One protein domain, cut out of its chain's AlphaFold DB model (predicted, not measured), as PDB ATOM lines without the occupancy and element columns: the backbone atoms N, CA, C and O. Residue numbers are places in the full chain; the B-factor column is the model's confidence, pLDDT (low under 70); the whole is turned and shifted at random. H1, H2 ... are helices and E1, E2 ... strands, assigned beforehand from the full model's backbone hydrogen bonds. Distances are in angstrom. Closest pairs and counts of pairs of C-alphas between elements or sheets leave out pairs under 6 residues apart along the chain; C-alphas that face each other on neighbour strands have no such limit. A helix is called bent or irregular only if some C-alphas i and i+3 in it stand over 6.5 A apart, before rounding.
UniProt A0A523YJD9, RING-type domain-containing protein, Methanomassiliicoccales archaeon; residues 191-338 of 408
ATOM      1  N   GLY A 191      61.066  63.317  79.571       82.25
ATOM      2  CA  GLY A 191      60.104  62.242  79.812       82.25
ATOM      3  C   GLY A 191      59.700  61.507  78.534       82.25
ATOM      4  O   GLY A 191      59.716  60.276  78.522       82.25
ATOM      5  N   ILE A 192      59.480  62.258  77.449       81.69
ATOM      6  CA  ILE A 192      58.932  61.739  76.193       81.69
ATOM      7  C   ILE A 192      59.780  60.665  75.527       81.69
ATOM      8  O   ILE A 192      59.240  59.843  74.807       81.69
ATOM      9  N   TYR A 193      61.095  60.639  75.730       81.69
ATOM     10  CA  TYR A 193      61.935  59.582  75.163       81.69
ATOM     11  C   TYR A 193      62.495  58.659  76.239       81.69
ATOM     12  O   TYR A 193      62.712  57.480  75.972       81.69
ATOM     13  N   SER A 194      62.674  59.146  77.474       85.88
ATOM     14  CA  SER A 194      63.108  58.280  78.570       85.88
ATOM     15  C   SER A 194      62.077  57.206  78.903       85.88
ATOM     16  O   SER A 194      62.461  56.103  79.262       85.88
ATOM     17  N   GLN A 195      60.780  57.492  78.766       86.50
ATOM     18  CA  GLN A 195      59.736  56.518  79.083       86.50
ATOM     19  C   GLN A 195      59.726  55.366  78.077       86.50
ATOM     20  O   GLN A 195      59.816  54.207  78.473       86.50
ATOM     21  N   TYR A 196      59.729  55.678  76.783       86.88
ATOM     22  CA  TYR A 196      59.706  54.664  75.725       86.88
ATOM     23  C   TYR A 196      60.972  53.798  75.680       86.88
ATOM     24  O   TYR A 196      60.903  52.666  75.214       86.88
ATOM     25  N   LEU A 197      62.109  54.318  76.161       88.94
ATOM     26  CA  LEU A 197      63.406  53.625  76.178       88.94
ATOM     27  C   LEU A 197      63.775  52.972  77.516       88.94
ATOM     28  O   LEU A 197      64.862  52.407  77.610       88.94
ATOM     29  N   LEU A 198      62.997  53.170  78.585       93.06
ATOM     30  CA  LEU A 198      63.342  52.623  79.906       93.06
ATOM     31  C   LEU A 198      62.215  51.808  80.528       93.06
ATOM     32  O   LEU A 198      62.503  50.893  81.297       93.06
ATOM     33  N   VAL A 199      60.947  52.132  80.250       93.56
ATOM     34  CA  VAL A 199      59.813  51.390  80.818       93.56
ATOM     35  C   VAL A 199      59.867  49.908  80.414       93.56
ATOM     36  O   VAL A 199      59.848  49.072  81.322       93.56
ATOM     37  N   PRO A 200      59.993  49.534  79.121       93.75
ATOM     38  CA  PRO A 200      60.040  48.122  78.731       93.75
ATOM     39  C   PRO A 200      61.200  47.355  79.376       93.75
ATOM     40  O   PRO A 200      61.036  46.215  79.810       93.75
ATOM     41  N   GLU A 201      62.369  47.981  79.465       94.94
ATOM     42  CA  GLU A 201      63.585  47.390  80.005       94.94
ATOM     43  C   GLU A 201      63.463  47.168  81.510       94.94
ATOM     44  O   GLU A 201      63.719  46.063  81.990       94.94
ATOM     45  N   VAL A 202      63.021  48.183  82.258       95.50
ATOM     46  CA  VAL A 202      62.811  48.068  83.706       95.50
ATOM     47  C   VAL A 202      61.752  47.009  84.006       95.50
ATOM     48  O   VAL A 202      61.994  46.145  84.847       95.50
ATOM     49  N   THR A 203      60.630  46.996  83.280       96.38
ATOM     50  CA  THR A 203      59.598  45.958  83.422       96.38
ATOM     51  C   THR A 203      60.141  44.561  83.113       96.38
ATOM     52  O   THR A 203      59.866  43.615  83.851       96.38
ATOM     53  N   GLY A 204      60.956  44.409  82.066       96.44
ATOM     54  CA  GLY A 204      61.603  43.139  81.735       96.44
ATOM     55  C   GLY A 204      62.495  42.618  82.866       96.44
ATOM     56  O   GLY A 204      62.404  41.448  83.238       96.44
ATOM     57  N   PHE A 205      63.313  43.491  83.463       96.75
ATOM     58  CA  PHE A 205      64.150  43.130  84.612       96.75
ATOM     59  C   PHE A 205      63.337  42.829  85.876       96.75
ATOM     60  O   PHE A 205      63.693  41.913  86.613       96.75
ATOM     61  N   LEU A 206      62.244  43.550  86.129       96.62
ATOM     62  CA  LEU A 206      61.355  43.270  87.262       96.62
ATOM     63  C   LEU A 206      60.728  41.878  87.150       96.62
ATOM     64  O   LEU A 206      60.811  41.095  88.098       96.62
ATOM     65  N   ASN A 207      60.215  41.532  85.967       97.44
ATOM     66  CA  ASN A 207      59.674  40.203  85.687       97.44
ATOM     67  C   ASN A 207      60.739  39.105  85.837       97.44
ATOM     68  O   ASN A 207      60.456  38.049  86.401       97.44
ATOM     69  N   LEU A 208      61.981  39.364  85.410       97.19
ATOM     70  CA  LEU A 208      63.107  38.438  85.595       97.19
ATOM     71  C   LEU A 208      63.396  38.155  87.082       97.19
ATOM     72  O   LEU A 208      63.742  37.033  87.443       97.19
ATOM     73  N   VAL A 209      63.261  39.167  87.943       96.44
ATOM     74  CA  VAL A 209      63.489  39.065  89.397       96.44
ATOM     75  C   VAL A 209      62.253  38.517  90.138       96.44
ATOM     76  O   VAL A 209      62.312  38.272  91.342       96.44
ATOM     77  N   GLY A 210      61.152  38.251  89.428       95.69
ATOM     78  CA  GLY A 210      59.936  37.641  89.975       95.69
ATOM     79  C   GLY A 210      58.861  38.634  90.424       95.69
ATOM     80  O   GLY A 210      57.911  38.236  91.096       95.69
ATOM     81  N   VAL A 211      58.983  39.913  90.063       95.94
ATOM     82  CA  VAL A 211      57.918  40.906  90.251       95.94
ATOM     83  C   VAL A 211      57.044  40.907  89.004       95.94
ATOM     84  O   VAL A 211      57.516  41.298  87.943       95.94
ATOM     85  N   ASN A 212      55.780  40.493  89.135       95.44
ATOM     86  CA  ASN A 212      54.804  40.532  88.040       95.44
ATOM     87  C   ASN A 212      54.465  41.989  87.694       95.44
ATOM     88  O   ASN A 212      53.546  42.571  88.274       95.44
ATOM     89  N   ALA A 213      55.231  42.567  86.773       96.19
ATOM     90  CA  ALA A 213      55.091  43.940  86.319       96.19
ATOM     91  C   ALA A 213      54.601  43.981  84.867       96.19
ATOM     92  O   ALA A 213      55.063  43.218  84.012       96.19
ATOM     93  N   TRP A 214      53.694  44.905  84.568       95.75
ATOM     94  CA  TRP A 214      53.177  45.125  83.219       95.75
ATOM     95  C   TRP A 214      53.134  46.611  82.872       95.75
ATOM     96  O   TRP A 214      53.283  47.483  83.727       95.75
ATOM     97  N   VAL A 215      52.978  46.887  81.580       94.31
ATOM     98  CA  VAL A 215      52.902  48.237  81.017       94.31
ATOM     99  C   VAL A 215      51.523  48.400  80.393       94.31
ATOM    100  O   VAL A 215      51.067  47.485  79.704       94.31
ATOM    101  N   LEU A 216      50.874  49.544  80.605       88.44
ATOM    102  CA  LEU A 216      49.638  49.918  79.917       88.44
ATOM    103  C   LEU A 216      49.986  50.830  78.724       88.44
ATOM    104  O   LEU A 216      50.263  52.009  78.922       88.44
ATOM    105  N   PRO A 217      49.988  50.329  77.470       76.62
ATOM    106  CA  PRO A 217      50.487  51.087  76.314       76.62
ATOM    107  C   PRO A 217      49.590  52.257  75.892       76.62
ATOM    108  O   PRO A 217      49.979  53.043  75.035       76.62
ATOM    109  N   ALA A 218      48.366  52.315  76.422       74.19
ATOM    110  CA  ALA A 218      47.374  53.335  76.102       74.19
ATOM    111  C   ALA A 218      47.409  54.537  77.065       74.19
ATOM    112  O   ALA A 218      46.629  55.468  76.879       74.19
ATOM    113  N   GLU A 219      48.276  54.514  78.083       74.50
ATOM    114  CA  GLU A 219      48.459  55.628  79.014       74.50
ATOM    115  C   GLU A 219      49.594  56.551  78.552       74.50
ATOM    116  O   GLU A 219      50.667  56.094  78.154       74.50
ATOM    117  N   ASP A 220      49.341  57.859  78.616       76.19
ATOM    118  CA  ASP A 220      50.339  58.917  78.454       76.19
ATOM    119  C   ASP A 220      50.326  59.776  79.733       76.19
ATOM    120  O   ASP A 220      49.320  60.447  79.997       76.19
ATOM    121  N   PRO A 221      51.371  59.723  80.584       81.31
ATOM    122  CA  PRO A 221      52.672  59.075  80.378       81.31
ATOM    123  C   PRO A 221      52.653  57.546  80.535       81.31
ATOM    124  O   PRO A 221      51.810  56.992  81.232       81.31
ATOM    125  N   LEU A 222      53.660  56.873  79.967       87.69
ATOM    126  CA  LEU A 222      53.819  55.420  80.075       87.69
ATOM    127  C   LEU A 222      54.189  55.004  81.516       87.69
ATOM    128  O   LEU A 222      55.198  55.454  82.075       87.69
ATOM    129  N   THR A 223      53.389  54.116  82.104       90.69
ATOM    130  CA  THR A 223      53.433  53.700  83.517       90.69
ATOM    131  C   THR A 223      53.789  52.218  83.681       90.69
ATOM    132  O   THR A 223      53.487  51.368  82.838       90.69
ATOM    133  N   ILE A 224      54.461  51.896  84.791       92.88
ATOM    134  CA  ILE A 224      54.758  50.526  85.228       92.88
ATOM    135  C   ILE A 224      53.778  50.163  86.337       92.88
ATOM    136  O   ILE A 224      53.760  50.831  87.369       92.88
ATOM    137  N   HIS A 225      53.021  49.087  86.149       93.88
ATOM    138  CA  HIS A 225      52.070  48.565  87.129       93.88
ATOM    139  C   HIS A 225      52.594  47.269  87.731       93.88
ATOM    140  O   HIS A 225      53.149  46.431  87.016       93.88
ATOM    141  N   PHE A 226      52.417  47.098  89.037       94.00
ATOM    142  CA  PHE A 226      52.718  45.856  89.741       94.00
ATOM    143  C   PHE A 226      51.868  45.732  91.009       94.00
ATOM    144  O   PHE A 226      51.375  46.716  91.559       94.00
ATOM    145  N   ILE A 227      51.724  44.503  91.500       92.94
ATOM    146  CA  ILE A 227      51.069  44.217  92.782       92.94
ATOM    147  C   ILE A 227      52.165  44.002  93.823       92.94
ATOM    148  O   ILE A 227      53.060  43.189  93.605       92.94
ATOM    149  N   THR A 228      52.124  44.733  94.934       91.06
ATOM    150  CA  THR A 228      53.079  44.599  96.046       91.06
ATOM    151  C   THR A 228      52.921  43.256  96.762       91.06
ATOM    152  O   THR A 228      51.912  42.563  96.617       91.06
ATOM    153  N   GLN A 229      53.871  42.901  97.634       90.12
ATOM    154  CA  GLN A 229      53.707  41.720  98.497       90.12
ATOM    155  C   GLN A 229      52.487  41.799  99.428       90.12
ATOM    156  O   GLN A 229      51.949  40.771  99.831       90.12
ATOM    157  N   SER A 230      52.044  43.013  99.760       88.44
ATOM    158  CA  SER A 230      50.849  43.274 100.566       88.44
ATOM    159  C   SER A 230      49.537  43.138  99.781       88.44
ATOM    160  O   SER A 230      48.469  43.234 100.380       88.44
ATOM    161  N   GLY A 231      49.596  42.877  98.468       89.81
ATOM    162  CA  GLY A 231      48.425  42.759  97.598       89.81
ATOM    163  C   GLY A 231      47.879  44.101  97.100       89.81
ATOM    164  O   GLY A 231      46.810  44.129  96.496       89.81
ATOM    165  N   THR A 232      48.593  45.201  97.340       88.25
ATOM    166  CA  THR A 232      48.213  46.539  96.877       88.25
ATOM    167  C   THR A 232      48.720  46.755  95.456       88.25
ATOM    168  O   THR A 232      49.889  46.509  95.161       88.25
ATOM    169  N   GLU A 233      47.855  47.233  94.567       90.50
ATOM    170  CA  GLU A 233      48.274  47.661  93.234       90.50
ATOM    171  C   GLU A 233      48.983  49.016  93.320       90.50
ATOM    172  O   GLU A 233      48.455  49.975  93.883       90.50
ATOM    173  N   VAL A 234      50.191  49.087  92.762       89.94
ATOM    174  CA  VAL A 234      50.998  50.304  92.692       89.94
ATOM    175  C   VAL A 234      51.381  50.549  91.240       89.94
ATOM    176  O   VAL A 234      51.762  49.633  90.510       89.94
ATOM    177  N   TRP A 235      51.304  51.810  90.834       90.06
ATOM    178  CA  TRP A 235      51.772  52.273  89.538       90.06
ATOM    179  C   TRP A 235      52.866  53.320  89.725       90.06
ATOM    180  O   TRP A 235      52.842  54.129  90.654       90.06
ATOM    181  N   VAL A 236      53.864  53.282  88.848       89.38
ATOM    182  CA  VAL A 236      55.017  54.180  88.892       89.38
ATOM    183  C   VAL A 236      55.288  54.696  87.490       89.38
ATOM    184  O   VAL A 236      55.444  53.918  86.550       89.38
ATOM    185  N   TYR A 237      55.395  56.014  87.353       89.06
ATOM    186  CA  TYR A 237      55.879  56.635  86.126       89.06
ATOM    187  C   TYR A 237      57.369  56.974  86.260       89.06
ATOM    188  O   TYR A 237      57.855  57.383  87.321       89.06
ATOM    189  N   ILE A 238      58.123  56.815  85.173       88.56
ATOM    190  CA  ILE A 238      59.542  57.177  85.142       88.56
ATOM    191  C   ILE A 238      59.650  58.675  84.854       88.56
ATOM    192  O   ILE A 238      59.524  59.128  83.716       88.56
ATOM    193  N   SER A 239      59.896  59.454  85.909       85.75
ATOM    194  CA  SER A 239      60.236  60.871  85.786       85.75
ATOM    195  C   SER A 239      61.673  61.066  85.288       85.75
ATOM    196  O   SER A 239      62.517  60.162  85.338       85.75
ATOM    197  N   THR A 240      61.998  62.289  84.868       83.44
ATOM    198  CA  THR A 240      63.357  62.674  84.457       83.44
ATOM    199  C   THR A 240      64.391  62.425  85.562       83.44
ATOM    200  O   THR A 240      65.482  61.933  85.277       83.44
ATOM    201  N   ALA A 241      64.032  62.652  86.829       79.94
ATOM    202  CA  ALA A 241      64.884  62.361  87.982       79.94
ATOM    203  C   ALA A 241      65.129  60.847  88.178       79.94
ATOM    204  O   ALA A 241      66.215  60.424  88.599       79.94
ATOM    205  N   CYS A 242      64.140  60.003  87.851       81.94
ATOM    206  CA  CYS A 242      64.239  58.541  87.960       81.94
ATOM    207  C   CYS A 242      65.061  57.941  86.822       81.94
ATOM    208  O   CYS A 242      65.827  57.011  87.057       81.94
ATOM    209  N   SER A 243      64.937  58.505  85.618       88.38
ATOM    210  CA  SER A 243      65.573  57.991  84.401       88.38
ATOM    211  C   SER A 243      67.097  57.900  84.487       88.38
ATOM    212  O   SER A 243      67.699  57.183  83.701       88.38
ATOM    213  N   GLY A 244      67.719  58.682  85.383       88.38
ATOM    214  CA  GLY A 244      69.172  58.781  85.564       88.38
ATOM    215  C   GLY A 244      69.932  59.217  84.308       88.38
ATOM    216  O   GLY A 244      71.156  59.102  84.235       88.38
ATOM    217  N   ILE A 245      69.219  59.796  83.341       91.75
ATOM    218  CA  ILE A 245      69.785  60.269  82.086       91.75
ATOM    219  C   ILE A 245      70.853  61.346  82.281       91.75
ATOM    220  O   ILE A 245      71.858  61.342  81.577       91.75
ATOM    221  N   TYR A 246      70.696  62.225  83.277       90.69
ATOM    222  CA  TYR A 246      71.706  63.230  83.602       90.69
ATOM    223  C   TYR A 246      72.999  62.580  84.094       90.69
ATOM    224  O   TYR A 246      74.077  62.905  83.604       90.69
ATOM    225  N   SER A 247      72.900  61.621  85.016       90.31
ATOM    226  CA  SER A 247      74.047  60.871  85.536       90.31
ATOM    227  C   SER A 247      74.751  60.087  84.426       90.31
ATOM    228  O   SER A 247      75.974  60.168  84.294       90.31
ATOM    229  N   PHE A 248      73.983  59.399  83.577       92.75
ATOM    230  CA  PHE A 248      74.496  58.703  82.398       92.75
ATOM    231  C   PHE A 248      75.184  59.660  81.413       92.75
ATOM    232  O   PHE A 248      76.297  59.386  80.960       92.75
ATOM    233  N   GLY A 249      74.557  60.800  81.114       94.38
ATOM    234  CA  GLY A 249      75.075  61.815  80.204       94.38
ATOM    235  C   GLY A 249      76.364  62.450  80.713       94.38
ATOM    236  O   GLY A 249      77.337  62.530  79.964       94.38
ATOM    237  N   ILE A 250      76.419  62.831  81.992       93.50
ATOM    238  CA  ILE A 250      77.616  63.395  82.633       93.50
ATOM    239  C   ILE A 250      78.760  62.380  82.609       93.50
ATOM    240  O   ILE A 250      79.860  62.715  82.170       93.50
ATOM    241  N   PHE A 251      78.510  61.137  83.033       94.69
ATOM    242  CA  PHE A 251      79.532  60.092  83.030       94.69
ATOM    243  C   PHE A 251      80.054  59.820  81.618       94.69
ATOM    244  O   PHE A 251      81.263  59.863  81.392       94.69
ATOM    245  N   THR A 252      79.154  59.595  80.660       95.56
ATOM    246  CA  THR A 252      79.520  59.285  79.272       95.56
ATOM    247  C   THR A 252      80.288  60.440  78.640       95.56
ATOM    248  O   THR A 252      81.306  60.213  77.992       95.56
ATOM    249  N   SER A 253      79.876  61.684  78.887       97.00
ATOM    250  CA  SER A 253      80.569  62.874  78.381       97.00
ATOM    251  C   SER A 253      81.968  63.019  78.974       97.00
ATOM    252  O   SER A 253      82.925  63.264  78.240       97.00
ATOM    253  N   ALA A 254      82.114  62.834  80.291       95.81
ATOM    254  CA  ALA A 254      83.410  62.905  80.969       95.81
ATOM    255  C   ALA A 254      84.347  61.800  80.488       95.81
ATOM    256  O   ALA A 254      85.523  62.043  80.220       95.81
ATOM    257  N   PHE A 255      83.815  60.593  80.330       95.31
ATOM    258  CA  PHE A 255      84.563  59.445  79.862       95.31
ATOM    259  C   PHE A 255      84.991  59.589  78.393       95.31
ATOM    260  O   PHE A 255      86.159  59.369  78.079       95.31
ATOM    261  N   LEU A 256      84.105  60.046  77.502       96.12
ATOM    262  CA  LEU A 256      84.451  60.349  76.110       96.12
ATOM    263  C   LEU A 256      85.511  61.451  76.019       96.12
ATOM    264  O   LEU A 256      86.516  61.275  75.332       96.12
ATOM    265  N   ALA A 257      85.334  62.559  76.743       96.44
ATOM    266  CA  ALA A 257      86.319  63.636  76.794       96.44
ATOM    267  C   ALA A 257      87.675  63.130  77.310       96.44
ATOM    268  O   ALA A 257      88.719  63.446  76.737       96.44
ATOM    269  N   PHE A 258      87.673  62.286  78.343       94.69
ATOM    270  CA  PHE A 258      88.881  61.659  78.871       94.69
ATOM    271  C   PHE A 258      89.589  60.799  77.815       94.69
ATOM    272  O   PHE A 258      90.773  61.001  77.552       94.69
ATOM    273  N   ILE A 259      88.873  59.881  77.159       93.69
ATOM    274  CA  ILE A 259      89.455  59.018  76.123       93.69
ATOM    275  C   ILE A 259      90.012  59.845  74.960       93.69
ATOM    276  O   ILE A 259      91.132  59.600  74.511       93.69
ATOM    277  N   LEU A 260      89.267  60.847  74.492       94.62
ATOM    278  CA  LEU A 260      89.696  61.700  73.387       94.62
ATOM    279  C   LEU A 260      90.938  62.526  73.751       94.62
ATOM    280  O   LEU A 260      91.823  62.715  72.921       94.62
ATOM    281  N   THR A 261      91.027  63.029  74.979       93.69
ATOM    282  CA  THR A 261      92.161  63.864  75.403       93.69
ATOM    283  C   THR A 261      93.417  63.065  75.740       93.69
ATOM    284  O   THR A 261      94.516  63.534  75.446       93.69
ATOM    285  N   GLU A 262      93.278  61.872  76.324       91.19
ATOM    286  CA  GLU A 262      94.414  61.093  76.834       91.19
ATOM    287  C   GLU A 262      95.010  60.125  75.798       91.19
ATOM    288  O   GLU A 262      96.201  59.808  75.869       91.19
ATOM    289  N   TYR A 263      94.221  59.664  74.821       90.75
ATOM    290  CA  TYR A 263      94.674  58.709  73.806       90.75
ATOM    291  C   TYR A 263      94.898  59.374  72.444       90.75
ATOM    292  O   TYR A 263      94.148  60.251  72.016       90.75
ATOM    293  N   ASN A 264      95.923  58.908  71.726       91.19
ATOM    294  CA  ASN A 264      96.275  59.411  70.391       91.19
ATOM    295  C   ASN A 264      95.540  58.683  69.255       91.19
ATOM    296  O   ASN A 264      95.361  59.224  68.167       91.19
ATOM    297  N   ARG A 265      95.106  57.442  69.500       91.50
ATOM    298  CA  ARG A 265      94.394  56.599  68.534       91.50
ATOM    299  C   ARG A 265      93.415  55.669  69.244       91.50
ATOM    300  O   ARG A 265      93.658  55.262  70.381       91.50
ATOM    301  N   ILE A 266      92.321  55.327  68.568       92.69
ATOM    302  CA  ILE A 266      91.340  54.361  69.071       92.69
ATOM    303  C   ILE A 266      91.801  52.960  68.663       92.69
ATOM    304  O   ILE A 266      91.441  52.452  67.604       92.69
ATOM    305  N   ASP A 267      92.623  52.341  69.504       92.69
ATOM    306  CA  ASP A 267      92.973  50.927  69.352       92.69
ATOM    307  C   ASP A 267      91.801  50.034  69.793       92.69
ATOM    308  O   ASP A 267      90.947  50.458  70.573       92.69
ATOM    309  N   LYS A 268      91.772  48.759  69.366       93.44
ATOM    310  CA  LYS A 268      90.707  47.801  69.742       93.44
ATOM    311  C   LYS A 268      90.453  47.748  71.255       93.44
ATOM    312  O   LYS A 268      89.306  47.648  71.673       93.44
ATOM    313  N   LYS A 269      91.509  47.859  72.075       90.81
ATOM    314  CA  LYS A 269      91.410  47.907  73.545       90.81
ATOM    315  C   LYS A 269      90.679  49.161  74.038       90.81
ATOM    316  O   LYS A 269      89.837  49.059  74.921       90.81
ATOM    317  N   VAL A 270      90.984  50.322  73.453       90.38
ATOM    318  CA  VAL A 270      90.342  51.605  73.782       90.38
ATOM    319  C   VAL A 270      88.885  51.598  73.324       90.38
ATOM    320  O   VAL A 270      88.010  51.987  74.085       90.38
ATOM    321  N   GLY A 271      88.607  51.093  72.118       92.75
ATOM    322  CA  GLY A 271      87.241  50.930  71.614       92.75
ATOM    323  C   GLY A 271      86.403  49.970  72.465       92.75
ATOM    324  O   GLY A 271      85.276  50.299  72.820       92.75
ATOM    325  N   LEU A 272      86.968  48.821  72.860       92.81
ATOM    326  CA  LEU A 272      86.314  47.872  73.767       92.81
ATOM    327  C   LEU A 272      86.034  48.505  75.132       92.81
ATOM    328  O   LEU A 272      84.935  48.364  75.651       92.81
ATOM    329  N   LEU A 273      87.006  49.227  75.695       90.12
ATOM    330  CA  LEU A 273      86.827  49.970  76.938       90.12
ATOM    331  C   LEU A 273      85.719  51.019  76.808       90.12
ATOM    332  O   LEU A 273      84.906  51.160  77.716       90.12
ATOM    333  N   MET A 274      85.685  51.741  75.689       92.50
ATOM    334  CA  MET A 274      84.666  52.748  75.422       92.50
ATOM    335  C   MET A 274      83.269  52.118  75.394       92.50
ATOM    336  O   MET A 274      82.369  52.583  76.089       92.50
ATOM    337  N   GLY A 275      83.114  51.013  74.657       93.88
ATOM    338  CA  GLY A 275      81.867  50.253  74.604       93.88
ATOM    339  C   GLY A 275      81.467  49.687  75.966       93.88
ATOM    340  O   GLY A 275      80.322  49.845  76.377       93.88
ATOM    341  N   LEU A 276      82.414  49.097  76.703       93.00
ATOM    342  CA  LEU A 276      82.168  48.558  78.038       93.00
ATOM    343  C   LEU A 276      81.759  49.664  79.017       93.00
ATOM    344  O   LEU A 276      80.813  49.472  79.769       93.00
ATOM    345  N   GLY A 277      82.415  50.825  79.001       92.00
ATOM    346  CA  GLY A 277      82.077  51.952  79.873       92.00
ATOM    347  C   GLY A 277      80.663  52.477  79.638       92.00
ATOM    348  O   GLY A 277      79.916  52.659  80.594       92.00
ATOM    349  N   ILE A 278      80.260  52.644  78.375       93.44
ATOM    350  CA  ILE A 278      78.900  53.085  78.027       93.44
ATOM    351  C   ILE A 278      77.867  52.014  78.400       93.44
ATOM    352  O   ILE A 278      76.874  52.322  79.057       93.44
ATOM    353  N   LEU A 279      78.117  50.753  78.030       93.88
ATOM    354  CA  LEU A 279      77.220  49.633  78.328       93.88
ATOM    355  C   LEU A 279      77.004  49.481  79.833       93.88
ATOM    356  O   LEU A 279      75.882  49.322  80.300       93.88
ATOM    357  N   THR A 280      78.081  49.538  80.603       91.19
ATOM    358  CA  THR A 280      78.005  49.349  82.046       91.19
ATOM    359  C   THR A 280      77.365  50.541  82.760       91.19
ATOM    360  O   THR A 280      76.612  50.326  83.704       91.19
ATOM    361  N   ALA A 281      77.556  51.777  82.280       91.81
ATOM    362  CA  ALA A 281      76.813  52.939  82.773       91.81
ATOM    363  C   ALA A 281      75.303  52.827  82.502       91.81
ATOM    364  O   ALA A 281      74.498  53.163  83.367       91.81
ATOM    365  N   TYR A 282      74.920  52.316  81.330       92.62
ATOM    366  CA  TYR A 282      73.524  52.031  80.998       92.62
ATOM    367  C   TYR A 282      72.928  50.943  81.908       92.62
ATOM    368  O   TYR A 282      71.865  51.141  82.493       92.62
ATOM    369  N   VAL A 283      73.646  49.833  82.120       92.00
ATOM    370  CA  VAL A 283      73.216  48.764  83.039       92.00
ATOM    371  C   VAL A 283      73.097  49.273  84.478       92.00
ATOM    372  O   VAL A 283      72.107  48.982  85.141       92.00
ATOM    373  N   ALA A 284      74.061  50.063  84.961       91.56
ATOM    374  CA  ALA A 284      74.007  50.660  86.296       91.56
ATOM    375  C   ALA A 284      72.786  51.582  86.462       91.56
ATOM    376  O   ALA A 284      72.162  51.602  87.523       91.56
ATOM    377  N   ASN A 285      72.420  52.305  85.401       92.12
ATOM    378  CA  ASN A 285      71.233  53.146  85.382       92.12
ATOM    379  C   ASN A 285      69.931  52.333  85.485       92.12
ATOM    380  O   ASN A 285      69.087  52.644  86.321       92.12
ATOM    381  N   ILE A 286      69.791  51.251  84.711       93.00
ATOM    382  CA  ILE A 286      68.631  50.349  84.821       93.00
ATOM    383  C   ILE A 286      68.576  49.711  86.209       93.00
ATOM    384  O   ILE A 286      67.525  49.705  86.846       93.00
ATOM    385  N   LEU A 287      69.711  49.214  86.710       92.00
ATOM    386  CA  LEU A 287      69.786  48.567  88.017       92.00
ATOM    387  C   LEU A 287      69.332  49.510  89.136       92.00
ATOM    388  O   LEU A 287      68.597  49.087  90.025       92.00
ATOM    389  N   ARG A 288      69.705  50.796  89.075       92.88
ATOM    390  CA  ARG A 288      69.200  51.823  89.997       92.88
ATOM    391  C   ARG A 288      67.669  51.862  89.998       92.88
ATOM    392  O   ARG A 288      67.068  51.870  91.067       92.88
ATOM    393  N   MET A 289      67.047  51.911  88.823       93.19
ATOM    394  CA  MET A 289      65.589  52.011  88.694       93.19
ATOM    395  C   MET A 289      64.895  50.750  89.212       93.19
ATOM    396  O   MET A 289      63.940  50.851  89.976       93.19
ATOM    397  N   VAL A 290      65.433  49.574  88.881       94.75
ATOM    398  CA  VAL A 290      64.951  48.286  89.395       94.75
ATOM    399  C   VAL A 290      65.041  48.245  90.920       94.75
ATOM    400  O   VAL A 290      64.063  47.893  91.566       94.75
ATOM    401  N   ILE A 291      66.161  48.665  91.519       93.75
ATOM    402  CA  ILE A 291      66.317  48.704  92.982       93.75
ATOM    403  C   ILE A 291      65.270  49.618  93.630       93.75
ATOM    404  O   ILE A 291      64.677  49.227  94.631       93.75
ATOM    405  N   ILE A 292      65.004  50.802  93.065       92.25
ATOM    406  CA  ILE A 292      63.976  51.718  93.588       92.25
ATOM    407  C   ILE A 292      62.593  51.046  93.574       92.25
ATOM    408  O   ILE A 292      61.886  51.091  94.581       92.25
ATOM    409  N   VAL A 293      62.224  50.383  92.471       92.81
ATOM    410  CA  VAL A 293      60.934  49.682  92.367       92.81
ATOM    411  C   VAL A 293      60.872  48.474  93.304       92.81
ATOM    412  O   VAL A 293      59.849  48.264  93.946       92.81
ATOM    413  N   LEU A 294      61.964  47.716  93.455       94.50
ATOM    414  CA  LEU A 294      62.034  46.602  94.405       94.50
ATOM    415  C   LEU A 294      61.853  47.076  95.850       94.50
ATOM    416  O   LEU A 294      61.138  46.429  96.610       94.50
ATOM    417  N   VAL A 295      62.448  48.213  96.229       93.38
ATOM    418  CA  VAL A 295      62.209  48.804  97.553       93.38
ATOM    419  C   VAL A 295      60.719  49.076  97.739       93.38
ATOM    420  O   VAL A 295      60.173  48.652  98.753       93.38
ATOM    421  N   GLY A 296      60.044  49.684  96.759       90.88
ATOM    422  CA  GLY A 296      58.583  49.829  96.782       90.88
ATOM    423  C   GLY A 296      57.878  48.478  96.958       90.88
ATOM    424  O   GLY A 296      57.209  48.246  97.956       90.88
ATOM    425  N   PHE A 297      58.125  47.522  96.066       92.69
ATOM    426  CA  PHE A 297      57.486  46.202  96.085       92.69
ATOM    427  C   PHE A 297      57.552  45.472  97.442       92.69
ATOM    428  O   PHE A 297      56.556  44.871  97.855       92.69
ATOM    429  N   TYR A 298      58.697  45.530  98.137       92.81
ATOM    430  CA  TYR A 298      58.901  44.850  99.424       92.81
ATOM    431  C   TYR A 298      58.490  45.669 100.654       92.81
ATOM    432  O   TYR A 298      58.227  45.082 101.701       92.81
ATOM    433  N   THR A 299      58.478  47.002 100.576       89.50
ATOM    434  CA  THR A 299      58.278  47.864 101.760       89.50
ATOM    435  C   THR A 299      56.967  48.646 101.753       89.50
ATOM    436  O   THR A 299      56.595  49.193 102.792       89.50
ATOM    437  N   SER A 300      56.240  48.675 100.633       84.06
ATOM    438  CA  SER A 300      54.939  49.336 100.533       84.06
ATOM    439  C   SER A 300      53.895  48.626 101.403       84.06
ATOM    440  O   SER A 300      53.460  47.501 101.132       84.06
ATOM    441  N   THR A 301      53.464  49.315 102.456       81.88
ATOM    442  CA  THR A 301      52.340  48.930 103.314       81.88
ATOM    443  C   THR A 301      51.135  49.833 103.044       81.88
ATOM    444  O   THR A 301      51.325  50.976 102.615       81.88
ATOM    445  N   PRO A 302      49.897  49.372 103.313       78.38
ATOM    446  CA  PRO A 302      48.715  50.229 103.228       78.38
ATOM    447  C   PRO A 302      48.906  51.501 104.070       78.38
ATOM    448  O   PRO A 302      49.189  51.414 105.266       78.38
ATOM    449  N   GLY A 303      48.798  52.675 103.444       77.00
ATOM    450  CA  GLY A 303      49.021  53.976 104.094       77.00
ATOM    451  C   GLY A 303      50.453  54.530 104.029       77.00
ATOM    452  O   GLY A 303      50.663  55.683 104.401       77.00
ATOM    453  N   ASN A 304      51.432  53.770 103.524       81.44
ATOM    454  CA  ASN A 304      52.777  54.263 103.196       81.44
ATOM    455  C   ASN A 304      53.287  53.654 101.880       81.44
ATOM    456  O   ASN A 304      54.394  53.122 101.790       81.44
ATOM    457  N   GLU A 305      52.452  53.709 100.846       73.19
ATOM    458  CA  GLU A 305      52.701  53.014  99.580       73.19
ATOM    459  C   GLU A 305      53.932  53.545  98.829       73.19
ATOM    460  O   GLU A 305      54.590  52.774  98.137       73.19
ATOM    461  N   LEU A 306      54.291  54.826  98.994       77.88
ATOM    462  CA  LEU A 306      55.394  55.463  98.260       77.88
ATOM    463  C   LEU A 306      56.543  56.000  99.125       77.88
ATOM    464  O   LEU A 306      57.577  56.359  98.565       77.88
ATOM    465  N   GLY A 307      56.419  56.075 100.454       85.12
ATOM    466  CA  GLY A 307      57.396  56.803 101.278       85.12
ATOM    467  C   GLY A 307      58.818  56.248 101.164       85.12
ATOM    468  O   GLY A 307      59.754  56.983 100.850       85.12
ATOM    469  N   PHE A 308      58.983  54.932 101.328       87.81
ATOM    470  CA  PHE A 308      60.293  54.282 101.202       87.81
ATOM    471  C   PHE A 308      60.827  54.282  99.767       87.81
ATOM    472  O   PHE A 308      62.035  54.390  99.557       87.81
ATOM    473  N   MET A 309      59.936  54.207  98.775       88.25
ATOM    474  CA  MET A 309      60.313  54.308  97.367       88.25
ATOM    475  C   MET A 309      60.869  55.702  97.046       88.25
ATOM    476  O   MET A 309      61.885  55.811  96.361       88.25
ATOM    477  N   MET A 310      60.255  56.765  97.573       86.62
ATOM    478  CA  MET A 310      60.722  58.144  97.398       86.62
ATOM    479  C   MET A 310      62.043  58.410  98.132       86.62
ATOM    480  O   MET A 310      62.927  59.075  97.589       86.62
ATOM    481  N   GLU A 311      62.230  57.829  99.319       89.31
ATOM    482  CA  GLU A 311      63.505  57.902 100.043       89.31
ATOM    483  C   GLU A 311      64.627  57.184  99.273       89.31
ATOM    484  O   GLU A 311      65.723  57.725  99.090       89.31
ATOM    485  N   ALA A 312      64.346  55.987  98.747       90.12
ATOM    486  CA  ALA A 312      65.268  55.266  97.876       90.12
ATOM    487  C   ALA A 312      65.541  56.044  96.581       90.12
ATOM    488  O   ALA A 312      66.684  56.109  96.132       90.12
ATOM    489  N   HIS A 313      64.533  56.690  96.002       86.75
ATOM    490  CA  HIS A 313      64.696  57.533  94.823       86.75
ATOM    491  C   HIS A 313      65.683  58.687  95.066       86.75
ATOM    492  O   HIS A 313      66.582  58.905  94.241       86.75
ATOM    493  N   SER A 314      65.546  59.368  96.207       86.81
ATOM    494  CA  SER A 314      66.397  60.491  96.616       86.81
ATOM    495  C   SER A 314      67.839  60.055  96.908       86.81
ATOM    496  O   SER A 314      68.788  60.710  96.480       86.81
ATOM    497  N   ASN A 315      68.027  58.904  97.570       89.25
ATOM    498  CA  ASN A 315      69.340  58.502  98.087       89.25
ATOM    499  C   ASN A 315      70.058  57.422  97.271       89.25
ATOM    500  O   ASN A 315      71.254  57.534  96.996       89.25
ATOM    501  N   ALA A 316      69.357  56.365  96.857       86.06
ATOM    502  CA  ALA A 316      69.987  55.228  96.188       86.06
ATOM    503  C   ALA A 316      70.630  55.647  94.862       86.06
ATOM    504  O   ALA A 316      71.661  55.104  94.473       86.06
ATOM    505  N   GLY A 317      70.065  56.657  94.191       81.69
ATOM    506  CA  GLY A 317      70.589  57.150  92.924       81.69
ATOM    507  C   GLY A 317      72.031  57.626  92.994       81.69
ATOM    508  O   GLY A 317      72.874  57.123  92.251       81.69
ATOM    509  N   TRP A 318      72.330  58.568  93.887       84.69
ATOM    510  CA  TRP A 318      73.680  59.117  93.979       84.69
ATOM    511  C   TRP A 318      74.663  58.112  94.592       84.69
ATOM    512  O   TRP A 318      75.804  58.047  94.144       84.69
ATOM    513  N   ILE A 319      74.222  57.269  95.537       90.94
ATOM    514  CA  ILE A 319      75.066  56.228  96.146       90.94
ATOM    515  C   ILE A 319      75.502  55.200  95.098       90.94
ATOM    516  O   ILE A 319      76.699  54.957  94.937       90.94
ATOM    517  N   ILE A 320      74.547  54.624  94.355       88.00
ATOM    518  CA  ILE A 320      74.831  53.630  93.310       88.00
ATOM    519  C   ILE A 320      75.723  54.252  92.237       88.00
ATOM    520  O   ILE A 320      76.703  53.639  91.822       88.00
ATOM    521  N   PHE A 321      75.432  55.487  91.827       86.94
ATOM    522  CA  PHE A 321      76.218  56.190  90.822       86.94
ATOM    523  C   PHE A 321      77.664  56.448  91.265       86.94
ATOM    524  O   PHE A 321      78.588  56.152  90.511       86.94
ATOM    525  N   LEU A 322      77.890  56.956  92.482       91.00
ATOM    526  CA  LEU A 322      79.241  57.205  92.995       91.00
ATOM    527  C   LEU A 322      80.025  55.907  93.195       91.00
ATOM    528  O   LEU A 322      81.192  55.840  92.805       91.00
ATOM    529  N   ALA A 323      79.394  54.874  93.759       91.94
ATOM    530  CA  ALA A 323      80.011  53.560  93.921       91.94
ATOM    531  C   ALA A 323      80.408  52.970  92.560       91.94
ATOM    532  O   ALA A 323      81.531  52.492  92.386       91.94
ATOM    533  N   TRP A 324      79.511  53.076  91.577       89.88
ATOM    534  CA  TRP A 324      79.749  52.630  90.212       89.88
ATOM    535  C   TRP A 324      80.905  53.386  89.550       89.88
ATOM    536  O   TRP A 324      81.819  52.766  89.010       89.88
ATOM    537  N   ILE A 325      80.908  54.718  89.626       90.00
ATOM    538  CA  ILE A 325      81.986  55.557  89.093       90.00
ATOM    539  C   ILE A 325      83.321  55.185  89.735       90.00
ATOM    540  O   ILE A 325      84.295  54.960  89.018       90.00
ATOM    541  N   ALA A 326      83.376  55.089  91.063       93.06
ATOM    542  CA  ALA A 326      84.598  54.738  91.776       93.06
ATOM    543  C   ALA A 326      85.138  53.372  91.326       93.06
ATOM    544  O   ALA A 326      86.325  53.254  91.014       93.06
ATOM    545  N   LEU A 327      84.262  52.367  91.220       93.12
ATOM    546  CA  LEU A 327      84.614  51.039  90.728       93.12
ATOM    547  C   LEU A 327      85.113  51.088  89.280       93.12
ATOM    548  O   LEU A 327      86.178  50.549  88.978       93.12
ATOM    549  N   PHE A 328      84.383  51.760  88.390       91.88
ATOM    550  CA  PHE A 328      84.741  51.881  86.981       91.88
ATOM    551  C   PHE A 328      86.122  52.516  86.806       91.88
ATOM    552  O   PHE A 328      86.984  51.937  86.142       91.88
ATOM    553  N   TRP A 329      86.367  53.672  87.433       90.56
ATOM    554  CA  TRP A 329      87.660  54.346  87.331       90.56
ATOM    555  C   TRP A 329      88.766  53.499  87.949       90.56
ATOM    556  O   TRP A 329      89.814  53.348  87.324       90.56
ATOM    557  N   PHE A 330      88.542  52.875  89.108       92.81
ATOM    558  CA  PHE A 330      89.515  51.967  89.716       92.81
ATOM    559  C   PHE A 330      89.933  50.843  88.756       92.81
ATOM    560  O   PHE A 330      91.128  50.646  88.521       92.81
ATOM    561  N   LEU A 331      88.965  50.146  88.149       89.88
ATOM    562  CA  LEU A 331      89.233  49.087  87.172       89.88
ATOM    563  C   LEU A 331      89.952  49.653  85.940       89.88
ATOM    564  O   LEU A 331      90.954  49.095  85.489       89.88
ATOM    565  N   MET A 332      89.498  50.799  85.434       87.50
ATOM    566  CA  MET A 332      90.093  51.457  84.277       87.50
ATOM    567  C   MET A 332      91.573  51.809  84.525       87.50
ATOM    568  O   MET A 332      92.441  51.447  83.726       87.50
ATOM    569  N   TYR A 333      91.895  52.445  85.654       87.88
ATOM    570  CA  TYR A 333      93.272  52.755  86.052       87.88
ATOM    571  C   TYR A 333      94.108  51.483  86.230       87.88
ATOM    572  O   TYR A 333      95.235  51.402  85.733       87.88
ATOM    573  N   ARG A 334      93.552  50.466  86.899       89.06
ATOM    574  CA  ARG A 334      94.257  49.223  87.232       89.06
ATOM    575  C   ARG A 334      94.644  48.397  86.009       89.06
ATOM    576  O   ARG A 334      95.716  47.777  86.033       89.06
ATOM    577  N   PHE A 335      93.781  48.346  84.996       84.81
ATOM    578  CA  PHE A 335      93.957  47.480  83.830       84.81
ATOM    579  C   PHE A 335      94.537  48.195  82.610       84.81
ATOM    580  O   PHE A 335      95.283  47.568  81.861       84.81
ATOM    581  N   LEU A 336      94.246  49.483  82.398       76.00
ATOM    582  CA  LEU A 336      94.618  50.154  81.144       76.00
ATOM    583  C   LEU A 336      95.825  51.066  81.273       76.00
ATOM    584  O   LEU A 336      96.712  51.017  80.422       76.00
ATOM    585  N   MET A 337      95.925  51.853  82.345       71.25
ATOM    586  CA  MET A 337      97.053  52.784  82.472       71.25
ATOM    587  C   MET A 337      98.369  52.085  82.798       71.25
ATOM    588  O   MET A 337      99.436  52.601  82.478       71.25
ATOM    589  N   ARG A 338      98.308  50.867  83.344       65.81
ATOM    590  CA  ARG A 338      99.496  50.049  83.611       65.81
ATOM    591  C   ARG A 338     100.164  49.507  82.336       65.81
ATOM    592  O   ARG A 338     101.284  49.026  82.410       65.81
TER     593      ARG A 338
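AT A GLANCE: This is residues 191 to 338 of the 408 residues of the protein "RING-type domain-containing protein" of Methanomassiliicoccales archaeon (UniProt A0A523YJD9). A long helix, H3, runs through the middle of an elongated body; H2 and the bent helix H4 run back along it, and with H3 they make a loose three-helix bundle. Near the last residues of H3, helix H1 crosses it, and a small sheet of three strands covers H1 at that end of the body. The printed part has 148 residues with four named helices and three named strands, in the order H1, E1, E2, E3, H2, H3, H4; the sheet runs E1, E2, E3, antiparallel, and the class is mostly helix. The whole is only just compact, close to loose, with a radius of gyration of the C-alphas of 17.7 A, and it is only just elongated, with spans of 57 by 29 by 24 A.

IN THESE COORDINATES: Find C-alpha 191 at (60.104, 62.242, 79.812); from there H1 runs to residue 208, 24.7 A, with a kink of 36 degrees near residue 198, and it is only just irregular, C-alphas 197 and 200 being 6.9 A apart. Next come the strands E1, residues 213 to 215, E2, 223 to 227, and E3, 233 to 237. H2 holds residues 245 to 262, 25.2 A. H3 begins at C-alpha 268, (90.707, 47.801, 69.742), and runs 45.6 A to residue 299. H4, residues 307 to 335, was assigned as one helix by its hydrogen bonds but is bent, C-alphas 314 and 317 being 6.5 A apart; its arms are H4a, residues 307 to 314, and H4b, residues 317 to 335, and H4b ends at C-alpha 335, (93.957, 47.480, 83.830).

HOW THE PARTS SIT: Start at H3, the hub. H2 and H3 form a helical hairpin, opposite ways at a shallow tilt of 19 degrees, closest at the C-alphas of Phe 248 and Ala 281, 6.2 A. H4b touches H3 at a shallow tilt of 27 degrees, closest at the C-alphas of Arg 288 and Gly 317, 6.2 A. H1 touches H3 about perpendicular, at 75 degrees, closest at the C-alphas of Val 202 and Val 290, 6.1 A. E1, E2 and E3 form a meander, each strand the antiparallel neighbour of the one before: look for N 214 and O 225, 2.9 A, and N 226 and O 234, 3.0 A. H1 is on one face of this sheet, two layers, at a height of 7.7 A. Every O i to N i+4 pair is within hydrogen-bond range in H2, H3, H4a and H4b; in H1 it is 11 of 14.

THE WHOLE: The two C-alphas farthest apart, those of Asn 264 and Pro 302, are 58.5 A apart. The printed part has no cut, and no link is long. Residues 260 to 265 stand free. Low confidence is found at residue 338, under 70.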